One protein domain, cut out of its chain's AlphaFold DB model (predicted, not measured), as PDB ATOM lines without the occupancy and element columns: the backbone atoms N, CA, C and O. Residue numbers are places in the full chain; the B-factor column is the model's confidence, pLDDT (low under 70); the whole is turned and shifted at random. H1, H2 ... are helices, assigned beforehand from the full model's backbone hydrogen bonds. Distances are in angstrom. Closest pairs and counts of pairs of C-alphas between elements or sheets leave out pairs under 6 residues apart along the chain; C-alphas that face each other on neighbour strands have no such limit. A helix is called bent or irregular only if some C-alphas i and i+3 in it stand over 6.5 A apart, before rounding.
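This is residues 2 to 78, 96 to 115 and 128 to 169 of the 329 residues of the protein "Hypothetical protein" of Palpitomonas bilix (UniProt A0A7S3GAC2). H2 and H3 follow one another as one long, angled line of helix, with H1 folded back beside H2 as a hairpin and reaching the first part of H3, while H6 and H7 pack on H3 on the side away from H1. H4 lies detached on H1's side of H3, and residues 69 to 78, of which 69 to 77 belong to H3, stick out at one end. The printed part has 139 residues with seven named helices, H1 to H7 in chain order, and no named strand; its class is all helix. It is loose, with a radius of gyration of the C-alphas of 20.1 A and spans of 71 by 47 by 20 A.

H1, residues 2 to 28, and H2, residues 31 to 46, form a helical hairpin: they touch at a shallow tilt of 19 degrees, opposite ways, with the closest C-alphas those of Cys 25 and Tyr 34, 6.0 A apart. H1 has a kink of 40 degrees near residue 20. H3, residues 48 to 77, is the hub, touching three helices. H1 touches it with residues 4 to 11 alone; the closest C-alphas are those of Asn 4 and Ala 53, 4.6 A apart. H4, residues 96 to 113, touches no helix. H5, residues 130 to 133, is near H1: the closest C-alphas, those of Lys 2 and Met 132, are 7.3 A apart. H6, residues 138 to 151, touches residues 54 to 65 of H3 alone, closest at the C-alphas of Tyr 61 and Pro 138, 5.6 A. H7, residues 157 to 169, touches residues 51 to 62 of H3 alone, closest at the C-alphas of Ser 55 and Ala 159, 4.3 A. H6 and H7 touch at a steep tilt of 49 degrees, opposite ways, with the C-alphas of Ala 146 and Ala 163 closest at 4.8 A. Every O i to N i+4 pair is within hydrogen-bond range in H3, H4 and H7, against 18 of 23 in H1, 10 of 12 in H2 and 8 of 10 in H6; H5 is too short for such a pair.

H1 begins at C-alpha 2, (1.256, 35.751, 33.169), and measures 38.0 A. H2 measures 24.3 A and is irregular, with C-alphas 42 and 45 7.0 A apart. H3 measures 43.5 A, H4 25.7 A, H5 5.0 A, H6 20.6 A and H7 18.6 A, ending at C-alpha 169, (19.193, 49.345, 35.779).

The C-alphas farthest apart, those of Gly 29 and Ile 78, are 70.7 A apart. Residues 79 to 95 and 116 to 127 are not printed; the gaps across these cuts are 25.2 A and 22.5 A between C-alphas. The links printed whole are tight. The mean pLDDT of the printed part is 81.1, with residues 71 to 78, 101, 105 and 108 to 115 under 70.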
ATOM      1  N   LYS A   2       2.385  36.139  32.300       84.19
ATOM      2  CA  LYS A   2       1.256  35.751  33.169       84.19
ATOM      3  C   LYS A   2       1.400  34.357  33.792       84.19
ATOM      4  O   LYS A   2       1.322  34.241  35.002       84.19
ATOM      5  N   MET A   3       1.701  33.326  32.995       86.44
ATOM      6  CA  MET A   3       1.872  31.960  33.524       86.44
ATOM      7  C   MET A   3       2.945  31.871  34.620       86.44
ATOM      8  O   MET A   3       2.708  31.268  35.658       86.44
ATOM      9  N   ASN A   4       4.096  32.524  34.426       89.06
ATOM     10  CA  ASN A   4       5.153  32.558  35.441       89.06
ATOM     11  C   ASN A   4       4.685  33.261  36.721       89.06
ATOM     12  O   ASN A   4       5.035  32.835  37.816       89.06
ATOM     13  N   ARG A   5       3.878  34.319  36.585       87.88
ATOM     14  CA  ARG A   5       3.297  35.026  37.724       87.88
ATOM     15  C   ARG A   5       2.292  34.161  38.483       87.88
ATOM     16  O   ARG A   5       2.415  34.079  39.695       87.88
ATOM     17  N   CYS A   6       1.408  33.446  37.786       88.06
ATOM     18  CA  CYS A   6       0.472  32.512  38.418       88.06
ATOM     19  C   CYS A   6       1.203  31.431  39.223       88.06
ATOM     20  O   CYS A   6       0.787  31.107  40.324       88.06
ATOM     21  N   VAL A   7       2.324  30.903  38.715       89.81
ATOM     22  CA  VAL A   7       3.144  29.952  39.485       89.81
ATOM     23  C   VAL A   7       3.673  30.608  40.762       89.81
ATOM     24  O   VAL A   7       3.614  30.011  41.824       89.81
ATOM     25  N   ILE A   8       4.174  31.839  40.695       88.44
ATOM     26  CA  ILE A   8       4.712  32.524  41.879       88.44
ATOM     27  C   ILE A   8       3.613  32.827  42.901       88.44
ATOM     28  O   ILE A   8       3.842  32.630  44.092       88.44
ATOM     29  N   GLU A   9       2.446  33.276  42.440       89.00
ATOM     30  CA  GLU A   9       1.272  33.549  43.278       89.00
ATOM     31  C   GLU A   9       0.760  32.267  43.945       89.00
ATOM     32  O   GLU A   9       0.584  32.231  45.160       89.00
ATOM     33  N   HIS A  10       0.688  31.166  43.198       89.50
ATOM     34  CA  HIS A  10       0.312  29.867  43.746       89.50
ATOM     35  C   HIS A  10       1.284  29.379  44.834       89.50
ATOM     36  O   HIS A  10       0.895  28.798  45.843       89.50
ATOM     37  N   PHE A  11       2.581  29.656  44.676       88.19
ATOM     38  CA  PHE A  11       3.564  29.343  45.713       88.19
ATOM     39  C   PHE A  11       3.475  30.269  46.939       88.19
ATOM     40  O   PHE A  11       3.914  29.865  48.018       88.19
ATOM     41  N   SER A  12       2.928  31.486  46.809       87.38
ATOM     42  CA  SER A  12       2.602  32.326  47.972       87.38
ATOM     43  C   SER A  12       1.335  31.879  48.691       87.38
ATOM     44  O   SER A  12       1.342  31.895  49.919       87.38
ATOM     45  N   GLU A  13       0.318  31.395  47.975       89.81
ATOM     46  CA  GLU A  13      -0.906  30.837  48.574       89.81
ATOM     47  C   GLU A  13      -0.576  29.689  49.537       89.81
ATOM     48  O   GLU A  13      -1.043  29.685  50.670       89.81
ATOM     49  N   PHE A  14       0.362  28.798  49.177       87.69
ATOM     50  CA  PHE A  14       0.814  27.738  50.093       87.69
ATOM     51  C   PHE A  14       1.336  28.255  51.442       87.69
ATOM     52  O   PHE A  14       1.258  27.538  52.439       87.69
ATOM     53  N   ARG A  15       1.904  29.470  51.491       85.69
ATOM     54  CA  ARG A  15       2.340  30.085  52.754       85.69
ATOM     55  C   ARG A  15       1.186  30.712  53.522       85.69
ATOM     56  O   ARG A  15       1.234  30.734  54.746       85.69
ATOM     57  N   GLU A  16       0.186  31.240  52.833       88.94
ATOM     58  CA  GLU A  16      -1.005  31.805  53.471       88.94
ATOM     59  C   GLU A  16      -1.852  30.689  54.103       88.94
ATOM     60  O   GLU A  16      -2.261  30.806  55.263       88.94
ATOM     61  N   ASP A  17      -1.958  29.545  53.421       90.56
ATOM     62  CA  ASP A  17      -2.638  28.337  53.901       90.56
ATOM     63  C   ASP A  17      -2.022  27.760  55.193       90.56
ATOM     64  O   ASP A  17      -2.709  27.081  55.969       90.56
ATOM     65  N   GLU A  18      -0.741  28.037  55.488       87.31
ATOM     66  CA  GLU A  18      -0.119  27.614  56.753       87.31
ATOM     67  C   GLU A  18      -0.870  28.167  57.964       87.31
ATOM     68  O   GLU A  18      -0.965  27.487  58.990       87.31
ATOM     69  N   PHE A  19      -1.418  29.381  57.874       86.31
ATOM     70  CA  PHE A  19      -2.044  30.032  59.019       86.31
ATOM     71  C   PHE A  19      -3.251  29.241  59.542       86.31
ATOM     72  O   PHE A  19      -3.380  29.021  60.753       86.31
ATOM     73  N   GLU A  20      -4.094  28.743  58.637       90.12
ATOM     74  CA  GLU A  20      -5.238  27.904  58.992       90.12
ATOM     75  C   GLU A  20      -4.800  26.495  59.401       90.12
ATOM     76  O   GLU A  20      -5.318  25.927  60.374       90.12
ATOM     77  N   PHE A  21      -3.787  25.948  58.722       88.94
ATOM     78  CA  PHE A  21      -3.270  24.612  59.004       88.94
ATOM     79  C   PHE A  21      -2.659  24.507  60.409       88.94
ATOM     80  O   PHE A  21      -2.865  23.505  61.101       88.94
ATOM     81  N   ASN A  22      -1.984  25.563  60.875       89.88
ATOM     82  CA  ASN A  22      -1.413  25.649  62.220       89.88
ATOM     83  C   ASN A  22      -2.484  25.397  63.293       89.88
ATOM     84  O   ASN A  22      -2.311  24.562  64.184       89.88
ATOM     85  N   GLN A  23      -3.626  26.083  63.198       90.94
ATOM     86  CA  GLN A  23      -4.715  25.924  64.164       90.94
ATOM     87  C   GLN A  23      -5.456  24.596  63.982       90.94
ATOM     88  O   GLN A  23      -5.825  23.945  64.968       90.94
ATOM     89  N   TYR A  24      -5.661  24.173  62.733       94.06
ATOM     90  CA  TYR A  24      -6.344  22.926  62.405       94.06
ATOM     91  C   TYR A  24      -5.609  21.707  62.972       94.06
ATOM     92  O   TYR A  24      -6.211  20.888  63.676       94.06
ATOM     93  N   CYS A  25      -4.300  21.603  62.733       93.56
ATOM     94  CA  CYS A  25      -3.494  20.480  63.201       93.56
ATOM     95  C   CYS A  25      -3.438  20.387  64.723       93.56
ATOM     96  O   CYS A  25      -3.510  19.280  65.261       93.56
ATOM     97  N   LEU A  26      -3.353  21.524  65.420       91.12
ATOM     98  CA  LEU A  26      -3.377  21.558  66.882       91.12
ATOM     99  C   LEU A  26      -4.734  21.101  67.428       91.12
ATOM    100  O   LEU A  26      -4.782  20.262  68.325       91.12
ATOM    101  N   ARG A  27      -5.842  21.575  66.844       95.06
ATOM    102  CA  ARG A  27      -7.202  21.186  67.252       95.06
ATOM    103  C   ARG A  27      -7.487  19.702  67.010       95.06
ATOM    104  O   ARG A  27      -8.186  19.073  67.798       95.06
ATOM    105  N   ARG A  28      -6.982  19.150  65.906       95.06
ATOM    106  CA  ARG A  28      -7.216  17.754  65.494       95.06
ATOM    107  C   ARG A  28      -6.169  16.775  66.031       95.06
ATOM    108  O   ARG A  28      -6.311  15.577  65.811       95.06
ATOM    109  N   GLY A  29      -5.132  17.256  66.721       94.00
ATOM    110  CA  GLY A  29      -4.051  16.422  67.255       94.00
ATOM    111  C   GLY A  29      -3.116  15.835  66.185       94.00
ATOM    112  O   GLY A  29      -2.414  14.858  66.444       94.00
ATOM    113  N   LEU A  30      -3.071  16.418  64.983       95.44
ATOM    114  CA  LEU A  30      -2.284  15.939  63.837       95.44
ATOM    115  C   LEU A  30      -0.843  16.489  63.854       95.44
ATOM    116  O   LEU A  30      -0.352  17.041  62.873       95.44
ATOM    117  N   ILE A  31      -0.141  16.348  64.982       93.69
ATOM    118  CA  ILE A  31       1.175  16.984  65.205       93.69
ATOM    119  C   ILE A  31       2.263  16.413  64.275       93.69
ATOM    120  O   ILE A  31       3.165  17.130  63.844       93.69
ATOM    121  N   ARG A  32       2.191  15.122  63.920       94.62
ATOM    122  CA  ARG A  32       3.153  14.513  62.981       94.62
ATOM    123  C   ARG A  32       3.020  15.095  61.574       94.62
ATOM    124  O   ARG A  32       4.038  15.396  60.951       94.62
ATOM    125  N   ASP A  33       1.788  15.275  61.107       93.50
ATOM    126  CA  ASP A  33       1.512  15.870  59.798       93.50
ATOM    127  C   ASP A  33       1.851  17.358  59.800       93.50
ATOM    128  O   ASP A  33       2.435  17.847  58.839       93.50
ATOM    129  N   TYR A  34       1.622  18.042  60.924       94.62
ATOM    130  CA  TYR A  34       2.061  19.416  61.132       94.62
ATOM    131  C   TYR A  34       3.573  19.592  60.938       94.62
ATOM    132  O   TYR A  34       4.014  20.380  60.106       94.62
ATOM    133  N   VAL A  35       4.388  18.796  61.638       93.88
ATOM    134  CA  VAL A  35       5.855  18.853  61.505       93.88
ATOM    135  C   VAL A  35       6.306  18.464  60.095       93.88
ATOM    136  O   VAL A  35       7.277  19.026  59.583       93.88
ATOM    137  N   ARG A  36       5.623  17.512  59.443       93.44
ATOM    138  CA  ARG A  36       5.900  17.161  58.043       93.44
ATOM    139  C   ARG A  36       5.614  18.343  57.114       93.44
ATOM    140  O   ARG A  36       6.443  18.607  56.248       93.44
ATOM    141  N   ASN A  37       4.505  19.052  57.321       91.25
ATOM    142  CA  ASN A  37       4.137  20.216  56.523       91.25
ATOM    143  C   ASN A  37       5.163  21.346  56.686       91.25
ATOM    144  O   ASN A  37       5.709  21.816  55.698       91.25
ATOM    145  N   LEU A  38       5.563  21.667  57.921       91.25
ATOM    146  CA  LEU A  38       6.608  22.669  58.182       91.25
ATOM    147  C   LEU A  38       7.939  22.337  57.488       91.25
ATOM    148  O   LEU A  38       8.624  23.209  56.954       91.25
ATOM    149  N   ARG A  39       8.328  21.056  57.468       91.50
ATOM    150  CA  ARG A  39       9.528  20.618  56.736       91.50
ATOM    151  C   ARG A  39       9.362  20.781  55.229       91.50
ATOM    152  O   ARG A  39      10.316  21.187  54.573       91.50
ATOM    153  N   TYR A  40       8.181  20.481  54.696       89.62
ATOM    154  CA  TYR A  40       7.872  20.666  53.281       89.62
ATOM    155  C   TYR A  40       7.914  22.148  52.881       89.62
ATOM    156  O   TYR A  40       8.586  22.503  51.912       89.62
ATOM    157  N   LEU A  41       7.319  23.033  53.677       87.81
ATOM    158  CA  LEU A  41       7.312  24.475  53.424       87.81
ATOM    159  C   LEU A  41       8.708  25.105  53.463       87.81
ATOM    160  O   LEU A  41       9.008  25.982  52.655       87.81
ATOM    161  N   ASN A  42       9.615  24.574  54.285       87.31
ATOM    162  CA  ASN A  42      11.028  24.958  54.238       87.31
ATOM    163  C   ASN A  42      11.723  24.574  52.916       87.31
ATOM    164  O   ASN A  42      12.656  25.257  52.499       87.31
ATOM    165  N   THR A  43      11.282  23.512  52.231       87.50
ATOM    166  CA  THR A  43      11.843  23.094  50.927       87.50
ATOM    167  C   THR A  43      11.222  23.811  49.729       87.50
ATOM    168  O   THR A  43      11.836  23.880  48.665       87.50
ATOM    169  N   LEU A  44      10.040  24.399  49.911       85.12
ATOM    170  CA  LEU A  44       9.219  25.020  48.870       85.12
ATOM    171  C   LEU A  44       9.962  26.100  48.046       85.12
ATOM    172  O   LEU A  44       9.876  26.059  46.816       85.12
ATOM    173  N   PRO A  45      10.780  26.994  48.651       83.06
ATOM    174  CA  PRO A  45      11.563  27.986  47.905       83.06
ATOM    175  C   PRO A  45      12.639  27.394  46.985       83.06
ATOM    176  O   PRO A  45      13.108  28.078  46.081       83.06
ATOM    177  N   SER A  46      13.047  26.145  47.224       83.75
ATOM    178  CA  SER A  46      14.072  25.445  46.435       83.75
ATOM    179  C   SER A  46      13.473  24.613  45.295       83.75
ATOM    180  O   SER A  46      14.200  23.897  44.609       83.75
ATOM    181  N   SER A  47      12.155  24.679  45.092       86.44
ATOM    182  CA  SER A  47      11.479  23.967  44.009       86.44
ATOM    183  C   SER A  47      11.955  24.464  42.643       86.44
ATOM    184  O   SER A  47      11.953  25.668  42.373       86.44
ATOM    185  N   SER A  48      12.313  23.536  41.751       88.12
ATOM    186  CA  SER A  48      12.756  23.858  40.390       88.12
ATOM    187  C   SER A  48      11.710  24.668  39.629       88.12
ATOM    188  O   SER A  48      12.063  25.626  38.951       88.12
ATOM    189  N   THR A  49      10.426  24.347  39.804       88.50
ATOM    190  CA  THR A  49       9.312  25.019  39.123       88.50
ATOM    191  C   THR A  49       9.219  26.494  39.503       88.50
ATOM    192  O   THR A  49       9.036  27.351  38.641       88.50
ATOM    193  N   LEU A  50       9.396  26.806  40.791       87.75
ATOM    194  CA  LEU A  50       9.393  28.186  41.270       87.75
ATOM    195  C   LEU A  50      10.617  28.943  40.747       87.75
ATOM    196  O   LEU A  50      10.494  30.064  40.258       87.75
ATOM    197  N   LEU A  51      11.795  28.322  40.810       87.75
ATOM    198  CA  LEU A  51      13.037  28.925  40.330       87.75
ATOM    199  C   LEU A  51      12.998  29.210  38.821       87.75
ATOM    200  O   LEU A  51      13.453  30.269  38.382       87.75
ATOM    201  N   GLU A  52      12.430  28.297  38.033       88.69
ATOM    202  CA  GLU A  52      12.210  28.476  36.598       88.69
ATOM    203  C   GLU A  52      11.225  29.610  36.324       88.69
ATOM    204  O   GLU A  52      11.555  30.518  35.558       88.69
ATOM    205  N   ALA A  53      10.072  29.629  37.001       90.25
ATOM    206  CA  ALA A  53       9.077  30.685  36.845       90.25
ATOM    207  C   ALA A  53       9.653  32.069  37.175       90.25
ATOM    208  O   ALA A  53       9.490  33.013  36.400       90.25
ATOM    209  N   VAL A  54      10.390  32.186  38.283       89.19
ATOM    210  CA  VAL A  54      11.044  33.436  38.691       89.19
ATOM    211  C   VAL A  54      12.095  33.868  37.670       89.19
ATOM    212  O   VAL A  54      12.095  35.026  37.255       89.19
ATOM    213  N   SER A  55      12.949  32.949  37.204       88.44
ATOM    214  CA  SER A  55      13.949  33.270  36.176       88.44
ATOM    215  C   SER A  55      13.300  33.734  34.867       88.44
ATOM    216  O   SER A  55      13.648  34.795  34.352       88.44
ATOM    217  N   GLY A  56      12.284  33.014  34.385       88.62
ATOM    218  CA  GLY A  56      11.573  33.360  33.162       88.62
ATOM    219  C   GLY A  56      10.784  34.662  33.287       88.62
ATOM    220  O   GLY A  56      10.610  35.376  32.303       88.62
ATOM    221  N   MET A  57      10.297  35.005  34.481       89.69
ATOM    222  CA  MET A  57       9.632  36.283  34.722       89.69
ATOM    223  C   MET A  57      10.618  37.457  34.664       89.69
ATOM    224  O   MET A  57      10.340  38.431  33.967       89.69
ATOM    225  N   LEU A  58      11.777  37.349  35.320       89.19
ATOM    226  CA  LEU A  58      12.827  38.374  35.266       89.19
ATOM    227  C   LEU A  58      13.354  38.569  33.835       89.19
ATOM    228  O   LEU A  58      13.504  39.700  33.378       89.19
ATOM    229  N   GLU A  59      13.556  37.480  33.088       88.69
ATOM    230  CA  GLU A  59      13.926  37.539  31.668       88.69
ATOM    231  C   GLU A  59      12.852  38.242  30.818       88.69
ATOM    232  O   GLU A  59      13.186  39.069  29.968       88.69
ATOM    233  N   CYS A  60      11.562  37.981  31.067       88.44
ATOM    234  CA  CYS A  60      10.476  38.699  30.389       88.44
ATOM    235  C   CYS A  60      10.551  40.212  30.649       88.44
ATOM    236  O   CYS A  60      10.418  40.991  29.704       88.44
ATOM    237  N   TYR A  61      10.785  40.629  31.897       87.94
ATOM    238  CA  TYR A  61      10.921  42.046  32.251       87.94
ATOM    239  C   TYR A  61      12.115  42.709  31.555       87.94
ATOM    240  O   TYR A  61      11.969  43.804  31.013       87.94
ATOM    241  N   LEU A  62      13.262  42.028  31.487       85.69
ATOM    242  CA  LEU A  62      14.443  42.520  30.770       85.69
ATOM    243  C   LEU A  62      14.171  42.718  29.273       85.69
ATOM    244  O   LEU A  62      14.540  43.749  28.709       85.69
ATOM    245  N   VAL A  63      13.490  41.762  28.631       87.31
ATOM    246  CA  VAL A  63      13.122  41.854  27.208       87.31
ATOM    247  C   VAL A  63      12.125  42.986  26.956       87.31
ATOM    248  O   VAL A  63      12.227  43.671  25.935       87.31
ATOM    249  N   LEU A  64      11.159  43.197  27.855       85.56
ATOM    250  CA  LEU A  64      10.209  44.311  27.755       85.56
ATOM    251  C   LEU A  64      10.922  45.662  27.851       85.56
ATOM    252  O   LEU A  64      10.653  46.555  27.048       85.56
ATOM    253  N   ASP A  65      11.867  45.782  28.777       83.19
ATOM    254  CA  ASP A  65      12.656  46.996  28.956       83.19
ATOM    255  C   ASP A  65      13.561  47.284  27.743       83.19
ATOM    256  O   ASP A  65      13.578  48.397  27.217       83.19
ATOM    257  N   GLU A  66      14.221  46.263  27.185       81.69
ATOM    258  CA  GLU A  66      15.002  46.414  25.949       81.69
ATOM    259  C   GLU A  66      14.151  46.826  24.744       81.69
ATOM    260  O   GLU A  66      14.590  47.620  23.907       81.69
ATOM    261  N   ARG A  67      12.941  46.269  24.617       80.25
ATOM    262  CA  ARG A  67      12.001  46.643  23.550       80.25
ATOM    263  C   ARG A  67      11.559  48.090  23.696       80.25
ATOM    264  O   ARG A  67      11.540  48.802  22.698       80.25
ATOM    265  N   ARG A  68      11.270  48.532  24.919       77.62
ATOM    266  CA  ARG A  68      10.933  49.926  25.202       77.62
ATOM    267  C   ARG A  68      12.079  50.863  24.826       77.62
ATOM    268  O   ARG A  68      11.844  51.842  24.129       77.62
ATOM    269  N   LEU A  69      13.312  50.536  25.211       73.06
ATOM    270  CA  LEU A  69      14.475  51.356  24.878       73.06
ATOM    271  C   LEU A  69      14.678  51.468  23.357       73.06
ATOM    272  O   LEU A  69      14.965  52.548  22.844       73.06
ATOM    273  N   LYS A  70      14.485  50.369  22.613       74.25
ATOM    274  CA  LYS A  70      14.542  50.369  21.140       74.25
ATOM    275  C   LYS A  70      13.425  51.204  20.520       74.25
ATOM    276  O   LYS A  70      13.708  52.010  19.639       74.25
ATOM    277  N   ASP A  71      12.195  51.058  21.005       69.25
ATOM    278  CA  ASP A  71      11.049  51.854  20.561       69.25
ATOM    279  C   ASP A  71      11.266  53.354  20.825       69.25
ATOM    280  O   ASP A  71      10.958  54.182  19.971       69.25
ATOM    281  N   ASP A  72      11.851  53.729  21.964       64.88
ATOM    282  CA  ASP A  72      12.175  55.122  22.293       64.88
ATOM    283  C   ASP A  72      13.272  55.693  21.370       64.88
ATOM    284  O   ASP A  72      13.243  56.870  21.008       64.88
ATOM    285  N   ILE A  73      14.230  54.868  20.938       65.12
ATOM    286  CA  ILE A  73      15.274  55.262  19.977       65.12
ATOM    287  C   ILE A  73      14.707  55.367  18.554       65.12
ATOM    288  O   ILE A  73      15.021  56.322  17.841       65.12
ATOM    289  N   GLU A  74      13.877  54.415  18.126       60.84
ATOM    290  CA  GLU A  74      13.246  54.424  16.802       60.84
ATOM    291  C   GLU A  74      12.236  55.561  16.673       60.84
ATOM    292  O   GLU A  74      12.272  56.305  15.697       60.84
ATOM    293  N   THR A  75      11.397  55.791  17.682       58.88
ATOM    294  CA  THR A  75      10.467  56.927  17.676       58.88
ATOM    295  C   THR A  75      11.206  58.261  17.629       58.88
ATOM    296  O   THR A  75      10.771  59.148  16.906       58.88
ATOM    297  N   LYS A  76      12.364  58.419  18.279       58.72
ATOM    298  CA  LYS A  76      13.190  59.636  18.140       58.72
ATOM    299  C   LYS A  76      13.762  59.850  16.729       58.72
ATOM    300  O   LYS A  76      14.115  60.978  16.402       58.72
ATOM    301  N   ARG A  77      13.851  58.806  15.896       57.03
ATOM    302  CA  ARG A  77      14.414  58.857  14.531       57.03
ATOM    303  C   ARG A  77      13.376  59.076  13.427       57.03
ATOM    304  O   ARG A  77      13.759  59.354  12.295       57.03
ATOM    305  N   ILE A  78      12.091  58.939  13.741       55.91
ATOM    306  CA  ILE A  78      10.991  58.949  12.772       55.91
ATOM    307  C   ILE A  78      10.283  60.321  12.782       55.91
ATOM    308  O   ILE A  78      10.115  60.931  13.841       55.91
ATOM    309  N   ARG A  96      -7.751  44.455  17.812       70.62
ATOM    310  CA  ARG A  96      -8.026  43.109  17.285       70.62
ATOM    311  C   ARG A  96      -7.752  42.020  18.317       70.62
ATOM    312  O   ARG A  96      -8.599  41.158  18.495       70.62
ATOM    313  N   LEU A  97      -6.635  42.111  19.038       70.12
ATOM    314  CA  LEU A  97      -6.305  41.167  20.110       70.12
ATOM    315  C   LEU A  97      -7.336  41.211  21.250       70.12
ATOM    316  O   LEU A  97      -7.792  40.167  21.694       70.12
ATOM    317  N   LYS A  98      -7.791  42.404  21.656       71.44
ATOM    318  CA  LYS A  98      -8.855  42.556  22.669       71.44
ATOM    319  C   LYS A  98     -10.216  42.023  22.196       71.44
ATOM    320  O   LYS A  98     -10.988  41.464  22.972       71.44
ATOM    321  N   GLU A  99     -10.543  42.199  20.918       73.19
ATOM    322  CA  GLU A  99     -11.758  41.634  20.318       73.19
ATOM    323  C   GLU A  99     -11.700  40.100  20.221       73.19
ATOM    324  O   GLU A  99     -12.732  39.443  20.348       73.19
ATOM    325  N   GLU A 100     -10.520  39.519  20.006       72.00
ATOM    326  CA  GLU A 100     -10.300  38.067  20.054       72.00
ATOM    327  C   GLU A 100     -10.385  37.540  21.498       72.00
ATOM    328  O   GLU A 100     -11.107  36.576  21.744       72.00
ATOM    329  N   GLU A 101      -9.792  38.242  22.469       65.38
ATOM    330  CA  GLU A 101      -9.898  37.932  23.904       65.38
ATOM    331  C   GLU A 101     -11.335  37.896  24.400       65.38
ATOM    332  O   GLU A 101     -11.754  36.932  25.031       65.38
ATOM    333  N   THR A 102     -12.118  38.936  24.113       71.38
ATOM    334  CA  THR A 102     -13.515  38.993  24.572       71.38
ATOM    335  C   THR A 102     -14.346  37.831  24.031       71.38
ATOM    336  O   THR A 102     -15.229  37.336  24.732       71.38
ATOM    337  N   LYS A 103     -14.042  37.348  22.819       75.88
ATOM    338  CA  LYS A 103     -14.704  36.185  22.216       75.88
ATOM    339  C   LYS A 103     -14.247  34.870  22.840       75.88
ATOM    340  O   LYS A 103     -15.096  34.023  23.109       75.88
ATOM    341  N   GLU A 104     -12.951  34.693  23.089       71.38
ATOM    342  CA  GLU A 104     -12.420  33.483  23.732       71.38
ATOM    343  C   GLU A 104     -12.843  33.385  25.198       71.38
ATOM    344  O   GLU A 104     -13.344  32.344  25.609       71.38
ATOM    345  N   ILE A 105     -12.774  34.485  25.952       68.81
ATOM    346  CA  ILE A 105     -13.265  34.563  27.334       68.81
ATOM    347  C   ILE A 105     -14.762  34.239  27.381       68.81
ATOM    348  O   ILE A 105     -15.201  33.494  28.253       68.81
ATOM    349  N   ALA A 106     -15.567  34.762  26.450       72.50
ATOM    350  CA  ALA A 106     -16.990  34.427  26.379       72.50
ATOM    351  C   ALA A 106     -17.224  32.941  26.044       72.50
ATOM    352  O   ALA A 106     -18.096  32.309  26.640       72.50
ATOM    353  N   ALA A 107     -16.434  32.367  25.132       74.44
ATOM    354  CA  ALA A 107     -16.521  30.955  24.764       74.44
ATOM    355  C   ALA A 107     -16.075  30.016  25.899       74.44
ATOM    356  O   ALA A 107     -16.676  28.960  26.102       74.44
ATOM    357  N   GLU A 108     -15.048  30.391  26.660       67.88
ATOM    358  CA  GLU A 108     -14.536  29.616  27.789       67.88
ATOM    359  C   GLU A 108     -15.441  29.743  29.018       67.88
ATOM    360  O   GLU A 108     -15.771  28.727  29.629       67.88
ATOM    361  N   LYS A 109     -15.980  30.938  29.301       67.38
ATOM    362  CA  LYS A 109     -17.044  31.125  30.303       67.38
ATOM    363  C   LYS A 109     -18.280  30.284  29.979       67.38
ATOM    364  O   LYS A 109     -18.818  29.642  30.876       67.38
ATOM    365  N   ALA A 110     -18.690  30.211  28.710       67.94
ATOM    366  CA  ALA A 110     -19.789  29.342  28.286       67.94
ATOM    367  C   ALA A 110     -19.462  27.841  28.452       67.94
ATOM    368  O   ALA A 110     -20.339  27.053  28.800       67.94
ATOM    369  N   ARG A 111     -18.198  27.431  28.255       65.50
ATOM    370  CA  ARG A 111     -17.741  26.051  28.517       65.50
ATOM    371  C   ARG A 111     -17.678  25.713  30.008       65.50
ATOM    372  O   ARG A 111     -17.992  24.581  30.365       65.50
ATOM    373  N   HIS A 112     -17.287  26.664  30.857       58.50
ATOM    374  CA  HIS A 112     -17.227  26.487  32.310       58.50
ATOM    375  C   HIS A 112     -18.618  26.504  32.958       58.50
ATOM    376  O   HIS A 112     -18.879  25.673  33.817       58.50
ATOM    377  N   GLN A 113     -19.550  27.341  32.490       57.44
ATOM    378  CA  GLN A 113     -20.946  27.318  32.958       57.44
ATOM    379  C   GLN A 113     -21.682  26.011  32.613       57.44
ATOM    380  O   GLN A 113     -22.625  25.642  33.300       57.44
ATOM    381  N   ALA A 114     -21.237  25.274  31.587       57.06
ATOM    382  CA  ALA A 114     -21.770  23.949  31.255       57.06
ATOM    383  C   ALA A 114     -21.183  22.805  32.114       57.06
ATOM    384  O   ALA A 114     -21.637  21.665  32.006       57.06
ATOM    385  N   LYS A 115     -20.171  23.081  32.946       54.16
ATOM    386  CA  LYS A 115     -19.571  22.135  33.895       54.16
ATOM    387  C   LYS A 115     -19.709  22.700  35.309       54.16
ATOM    388  O   LYS A 115     -18.761  23.257  35.851       54.16
ATOM    389  N   HIS A 128      -4.668  36.527  28.231       70.50
ATOM    390  CA  HIS A 128      -3.361  36.428  27.566       70.50
ATOM    391  C   HIS A 128      -2.232  37.197  28.275       70.50
ATOM    392  O   HIS A 128      -1.062  37.027  27.923       70.50
ATOM    393  N   GLY A 129      -2.521  37.996  29.308       72.81
ATOM    394  CA  GLY A 129      -1.499  38.766  30.027       72.81
ATOM    395  C   GLY A 129      -1.091  40.058  29.310       72.81
ATOM    396  O   GLY A 129       0.053  40.504  29.456       72.81
ATOM    397  N   LEU A 130      -1.978  40.629  28.489       75.62
ATOM    398  CA  LEU A 130      -1.697  41.822  27.686       75.62
ATOM    399  C   LEU A 130      -1.495  43.062  28.559       75.62
ATOM    400  O   LEU A 130      -0.690  43.925  28.204       75.62
ATOM    401  N   ALA A 131      -2.175  43.152  29.706       77.31
ATOM    402  CA  ALA A 131      -2.000  44.278  30.619       77.31
ATOM    403  C   ALA A 131      -0.588  44.274  31.223       77.31
ATOM    404  O   ALA A 131       0.063  45.316  31.281       77.31
ATOM    405  N   MET A 132      -0.074  43.091  31.582       73.44
ATOM    406  CA  MET A 132       1.293  42.940  32.097       73.44
ATOM    407  C   MET A 132       2.354  43.246  31.033       73.44
ATOM    408  O   MET A 132       3.374  43.868  31.328       73.44
ATOM    409  N   ALA A 133       2.104  42.852  29.782       76.94
ATOM    410  CA  ALA A 133       2.991  43.166  28.664       76.94
ATOM    411  C   ALA A 133       3.004  44.667  28.310       76.94
ATOM    412  O   ALA A 133       3.999  45.163  27.787       76.94
ATOM    413  N   GLY A 134       1.918  45.392  28.602       75.19
ATOM    414  CA  GLY A 134       1.778  46.835  28.383       75.19
ATOM    415  C   GLY A 134       2.258  47.718  29.542       75.19
ATOM    416  O   GLY A 134       1.948  48.913  29.565       75.19
ATOM    417  N   THR A 135       2.971  47.157  30.522       79.00
ATOM    418  CA  THR A 135       3.449  47.896  31.699       79.00
ATOM    419  C   THR A 135       4.416  49.017  31.311       79.00
ATOM    420  O   THR A 135       5.356  48.844  30.537       79.00
ATOM    421  N   LYS A 136       4.186  50.213  31.869       75.06
ATOM    422  CA  LYS A 136       5.026  51.401  31.622       75.06
ATOM    423  C   LYS A 136       6.298  51.417  32.468       75.06
ATOM    424  O   LYS A 136       7.161  52.255  32.228       75.06
ATOM    425  N   THR A 137       6.417  50.549  33.466       81.62
ATOM    426  CA  THR A 137       7.518  50.538  34.439       81.62
ATOM    427  C   THR A 137       7.999  49.108  34.714       81.62
ATOM    428  O   THR A 137       7.949  48.661  35.857       81.62
ATOM    429  N   PRO A 138       8.489  48.380  33.689       81.31
ATOM    430  CA  PRO A 138       8.880  46.977  33.838       81.31
ATOM    431  C   PRO A 138      10.014  46.782  34.854       81.31
ATOM    432  O   PRO A 138      10.037  45.779  35.557       81.31
ATOM    433  N   VAL A 139      10.933  47.746  34.967       78.81
ATOM    434  CA  VAL A 139      12.063  47.685  35.907       78.81
ATOM    435  C   VAL A 139      11.587  47.748  37.360       78.81
ATOM    436  O   VAL A 139      11.991  46.908  38.157       78.81
ATOM    437  N   LEU A 140      10.686  48.679  37.699       82.38
ATOM    438  CA  LEU A 140      10.179  48.836  39.070       82.38
ATOM    439  C   LEU A 140       9.407  47.600  39.541       82.38
ATOM    440  O   LEU A 140       9.640  47.110  40.644       82.38
ATOM    441  N   ASP A 141       8.546  47.052  38.681       82.00
ATOM    442  CA  ASP A 141       7.780  45.841  38.994       82.00
ATOM    443  C   ASP A 141       8.714  44.636  39.199       82.00
ATOM    444  O   ASP A 141       8.498  43.786  40.068       82.00
ATOM    445  N   ALA A 142       9.807  44.589  38.432       85.19
ATOM    446  CA  ALA A 142      10.793  43.531  38.529       85.19
ATOM    447  C   ALA A 142      11.658  43.627  39.801       85.19
ATOM    448  O   ALA A 142      12.101  42.587  40.295       85.19
ATOM    449  N   VAL A 143      11.853  44.812  40.393       83.25
ATOM    450  CA  VAL A 143      12.657  44.988  41.623       83.25
ATOM    451  C   VAL A 143      12.082  44.193  42.791       83.25
ATOM    452  O   VAL A 143      12.834  43.514  43.487       83.25
ATOM    453  N   ALA A 144      10.760  44.193  42.977       85.44
ATOM    454  CA  ALA A 144      10.121  43.407  44.035       85.44
ATOM    455  C   ALA A 144      10.406  41.904  43.870       85.44
ATOM    456  O   ALA A 144      10.664  41.179  44.832       85.44
ATOM    457  N   THR A 145      10.410  41.429  42.626       83.56
ATOM    458  CA  THR A 145      10.693  40.026  42.311       83.56
ATOM    459  C   THR A 145      12.184  39.703  42.458       83.56
ATOM    460  O   THR A 145      12.531  38.639  42.969       83.56
ATOM    461  N   ALA A 146      13.070  40.648  42.133       80.75
ATOM    462  CA  ALA A 146      14.509  40.557  42.370       80.75
ATOM    463  C   ALA A 146      14.858  40.553  43.871       80.75
ATOM    464  O   ALA A 146      15.734  39.799  44.287       80.75
ATOM    465  N   MET A 147      14.143  41.318  44.703       82.25
ATOM    466  CA  MET A 147      14.292  41.280  46.164       82.25
ATOM    467  C   MET A 147      13.930  39.905  46.732       82.25
ATOM    468  O   MET A 147      14.704  39.343  47.503       82.25
ATOM    469  N   LYS A 148      12.825  39.301  46.278       82.19
ATOM    470  CA  LYS A 148      12.455  37.927  46.672       82.19
ATOM    471  C   LYS A 148      13.554  36.914  46.317       82.19
ATOM    472  O   LYS A 148      13.837  36.006  47.095       82.19
ATOM    473  N   VAL A 149      14.228  37.088  45.175       82.12
ATOM    474  CA  VAL A 149      15.406  36.281  44.798       82.12
ATOM    475  C   VAL A 149      16.597  36.556  45.719       82.12
ATOM    476  O   VAL A 149      17.294  35.622  46.115       82.12
ATOM    477  N   ALA A 150      16.814  37.817  46.094       77.75
ATOM    478  CA  ALA A 150      17.866  38.215  47.023       77.75
ATOM    479  C   ALA A 150      17.646  37.675  48.442       77.75
ATOM    480  O   ALA A 150      18.621  37.503  49.164       77.75
ATOM    481  N   GLU A 151      16.418  37.352  48.845       80.56
ATOM    482  CA  GLU A 151      16.098  36.748  50.148       80.56
ATOM    483  C   GLU A 151      16.124  35.212  50.123       80.56
ATOM    484  O   GLU A 151      16.424  34.583  51.138       80.56
ATOM    485  N   ALA A 152      15.909  34.587  48.962       79.69
ATOM    486  CA  ALA A 152      15.890  33.131  48.820       79.69
ATOM    487  C   ALA A 152      17.213  32.469  49.260       79.69
ATOM    488  O   ALA A 152      18.300  32.968  48.965       79.69
ATOM    489  N   GLN A 153      17.143  31.324  49.947       74.12
ATOM    490  CA  GLN A 153      18.334  30.602  50.430       74.12
ATOM    491  C   GLN A 153      19.151  29.982  49.286       74.12
ATOM    492  O   GLN A 153      20.377  30.066  49.289       74.12
ATOM    493  N   HIS A 154      18.471  29.412  48.287       75.12
ATOM    494  CA  HIS A 154      19.088  28.749  47.134       75.12
ATOM    495  C   HIS A 154      18.512  29.281  45.812       75.12
ATOM    496  O   HIS A 154      17.745  28.589  45.143       75.12
ATOM    497  N   PRO A 155      18.826  30.530  45.430       78.44
ATOM    498  CA  PRO A 155      18.356  31.090  44.173       78.44
ATOM    499  C   PRO A 155      19.078  30.452  42.980       78.44
ATOM    500  O   PRO A 155      20.265  30.133  43.036       78.44
ATOM    501  N   SER A 156      18.359  30.301  41.868       81.00
ATOM    502  CA  SER A 156      18.935  29.836  40.604       81.00
ATOM    503  C   SER A 156      19.955  30.843  40.074       81.00
ATOM    504  O   SER A 156      19.688  32.046  40.059       81.00
ATOM    505  N   THR A 157      21.086  30.362  39.551       78.62
ATOM    506  CA  THR A 157      22.123  31.201  38.926       78.62
ATOM    507  C   THR A 157      21.547  32.093  37.826       78.62
ATOM    508  O   THR A 157      21.918  33.257  37.711       78.62
ATOM    509  N   LYS A 158      20.587  31.580  37.042       80.56
ATOM    510  CA  LYS A 158      19.909  32.361  35.994       80.56
ATOM    511  C   LYS A 158      19.092  33.509  36.583       80.56
ATOM    512  O   LYS A 158      19.175  34.633  36.097       80.56
ATOM    513  N   ALA A 159      18.348  33.234  37.655       83.12
ATOM    514  CA  ALA A 159      17.567  34.247  38.355       83.12
ATOM    515  C   ALA A 159      18.471  35.308  39.001       83.12
ATOM    516  O   ALA A 159      18.155  36.488  38.917       83.12
ATOM    517  N   LEU A 160      19.616  34.916  39.573       79.38
ATOM    518  CA  LEU A 160      20.600  35.850  40.135       79.38
ATOM    519  C   LEU A 160      21.176  36.801  39.075       79.38
ATOM    520  O   LEU A 160      21.263  38.006  39.307       79.38
ATOM    521  N   VAL A 161      21.530  36.286  37.895       80.81
ATOM    522  CA  VAL A 161      22.042  37.110  36.786       80.81
ATOM    523  C   VAL A 161      20.978  38.085  36.282       80.81
ATOM    524  O   VAL A 161      21.262  39.264  36.104       80.81
ATOM    525  N   ALA A 162      19.744  37.621  36.087       81.31
ATOM    526  CA  ALA A 162      18.667  38.494  35.632       81.31
ATOM    527  C   ALA A 162      18.300  39.554  36.691       81.31
ATOM    528  O   ALA A 162      18.124  40.726  36.365       81.31
ATOM    529  N   ALA A 163      18.247  39.166  37.969       83.50
ATOM    530  CA  ALA A 163      17.951  40.063  39.085       83.50
ATOM    531  C   ALA A 163      19.029  41.139  39.276       83.50
ATOM    532  O   ALA A 163      18.700  42.296  39.529       83.50
ATOM    533  N   THR A 164      20.309  40.782  39.131       75.38
ATOM    534  CA  THR A 164      21.408  41.760  39.203       75.38
ATOM    535  C   THR A 164      21.355  42.759  38.058       75.38
ATOM    536  O   THR A 164      21.558  43.944  38.290       75.38
ATOM    537  N   GLU A 165      21.027  42.318  36.843       76.94
ATOM    538  CA  GLU A 165      20.862  43.220  35.702       76.94
ATOM    539  C   GLU A 165      19.743  44.247  35.942       76.94
ATOM    540  O   GLU A 165      19.930  45.437  35.695       76.94
ATOM    541  N   ILE A 166      18.610  43.811  36.496       82.31
ATOM    542  CA  ILE A 166      17.498  44.697  36.871       82.31
ATOM    543  C   ILE A 166      17.911  45.673  37.978       82.31
ATOM    544  O   ILE A 166      17.618  46.862  37.878       82.31
ATOM    545  N   ALA A 167      18.607  45.200  39.013       78.00
ATOM    546  CA  ALA A 167      19.050  46.043  40.122       78.00
ATOM    547  C   ALA A 167      20.071  47.109  39.677       78.00
ATOM    548  O   ALA A 167      20.009  48.244  40.141       78.00
ATOM    549  N   ILE A 168      20.947  46.778  38.721       73.62
ATOM    550  CA  ILE A 168      21.856  47.747  38.090       73.62
ATOM    551  C   ILE A 168      21.055  48.806  37.321       73.62
ATOM    552  O   ILE A 168      21.321  49.993  37.473       73.62
ATOM    553  N   ARG A 169      20.049  48.404  36.531       74.88
ATOM    554  CA  ARG A 169      19.193  49.345  35.779       74.88
ATOM    555  C   ARG A 169      18.334  50.238  36.680       74.88
ATOM    556  O   ARG A 169      17.943  51.316  36.252       74.88
TER     557      ARG A 169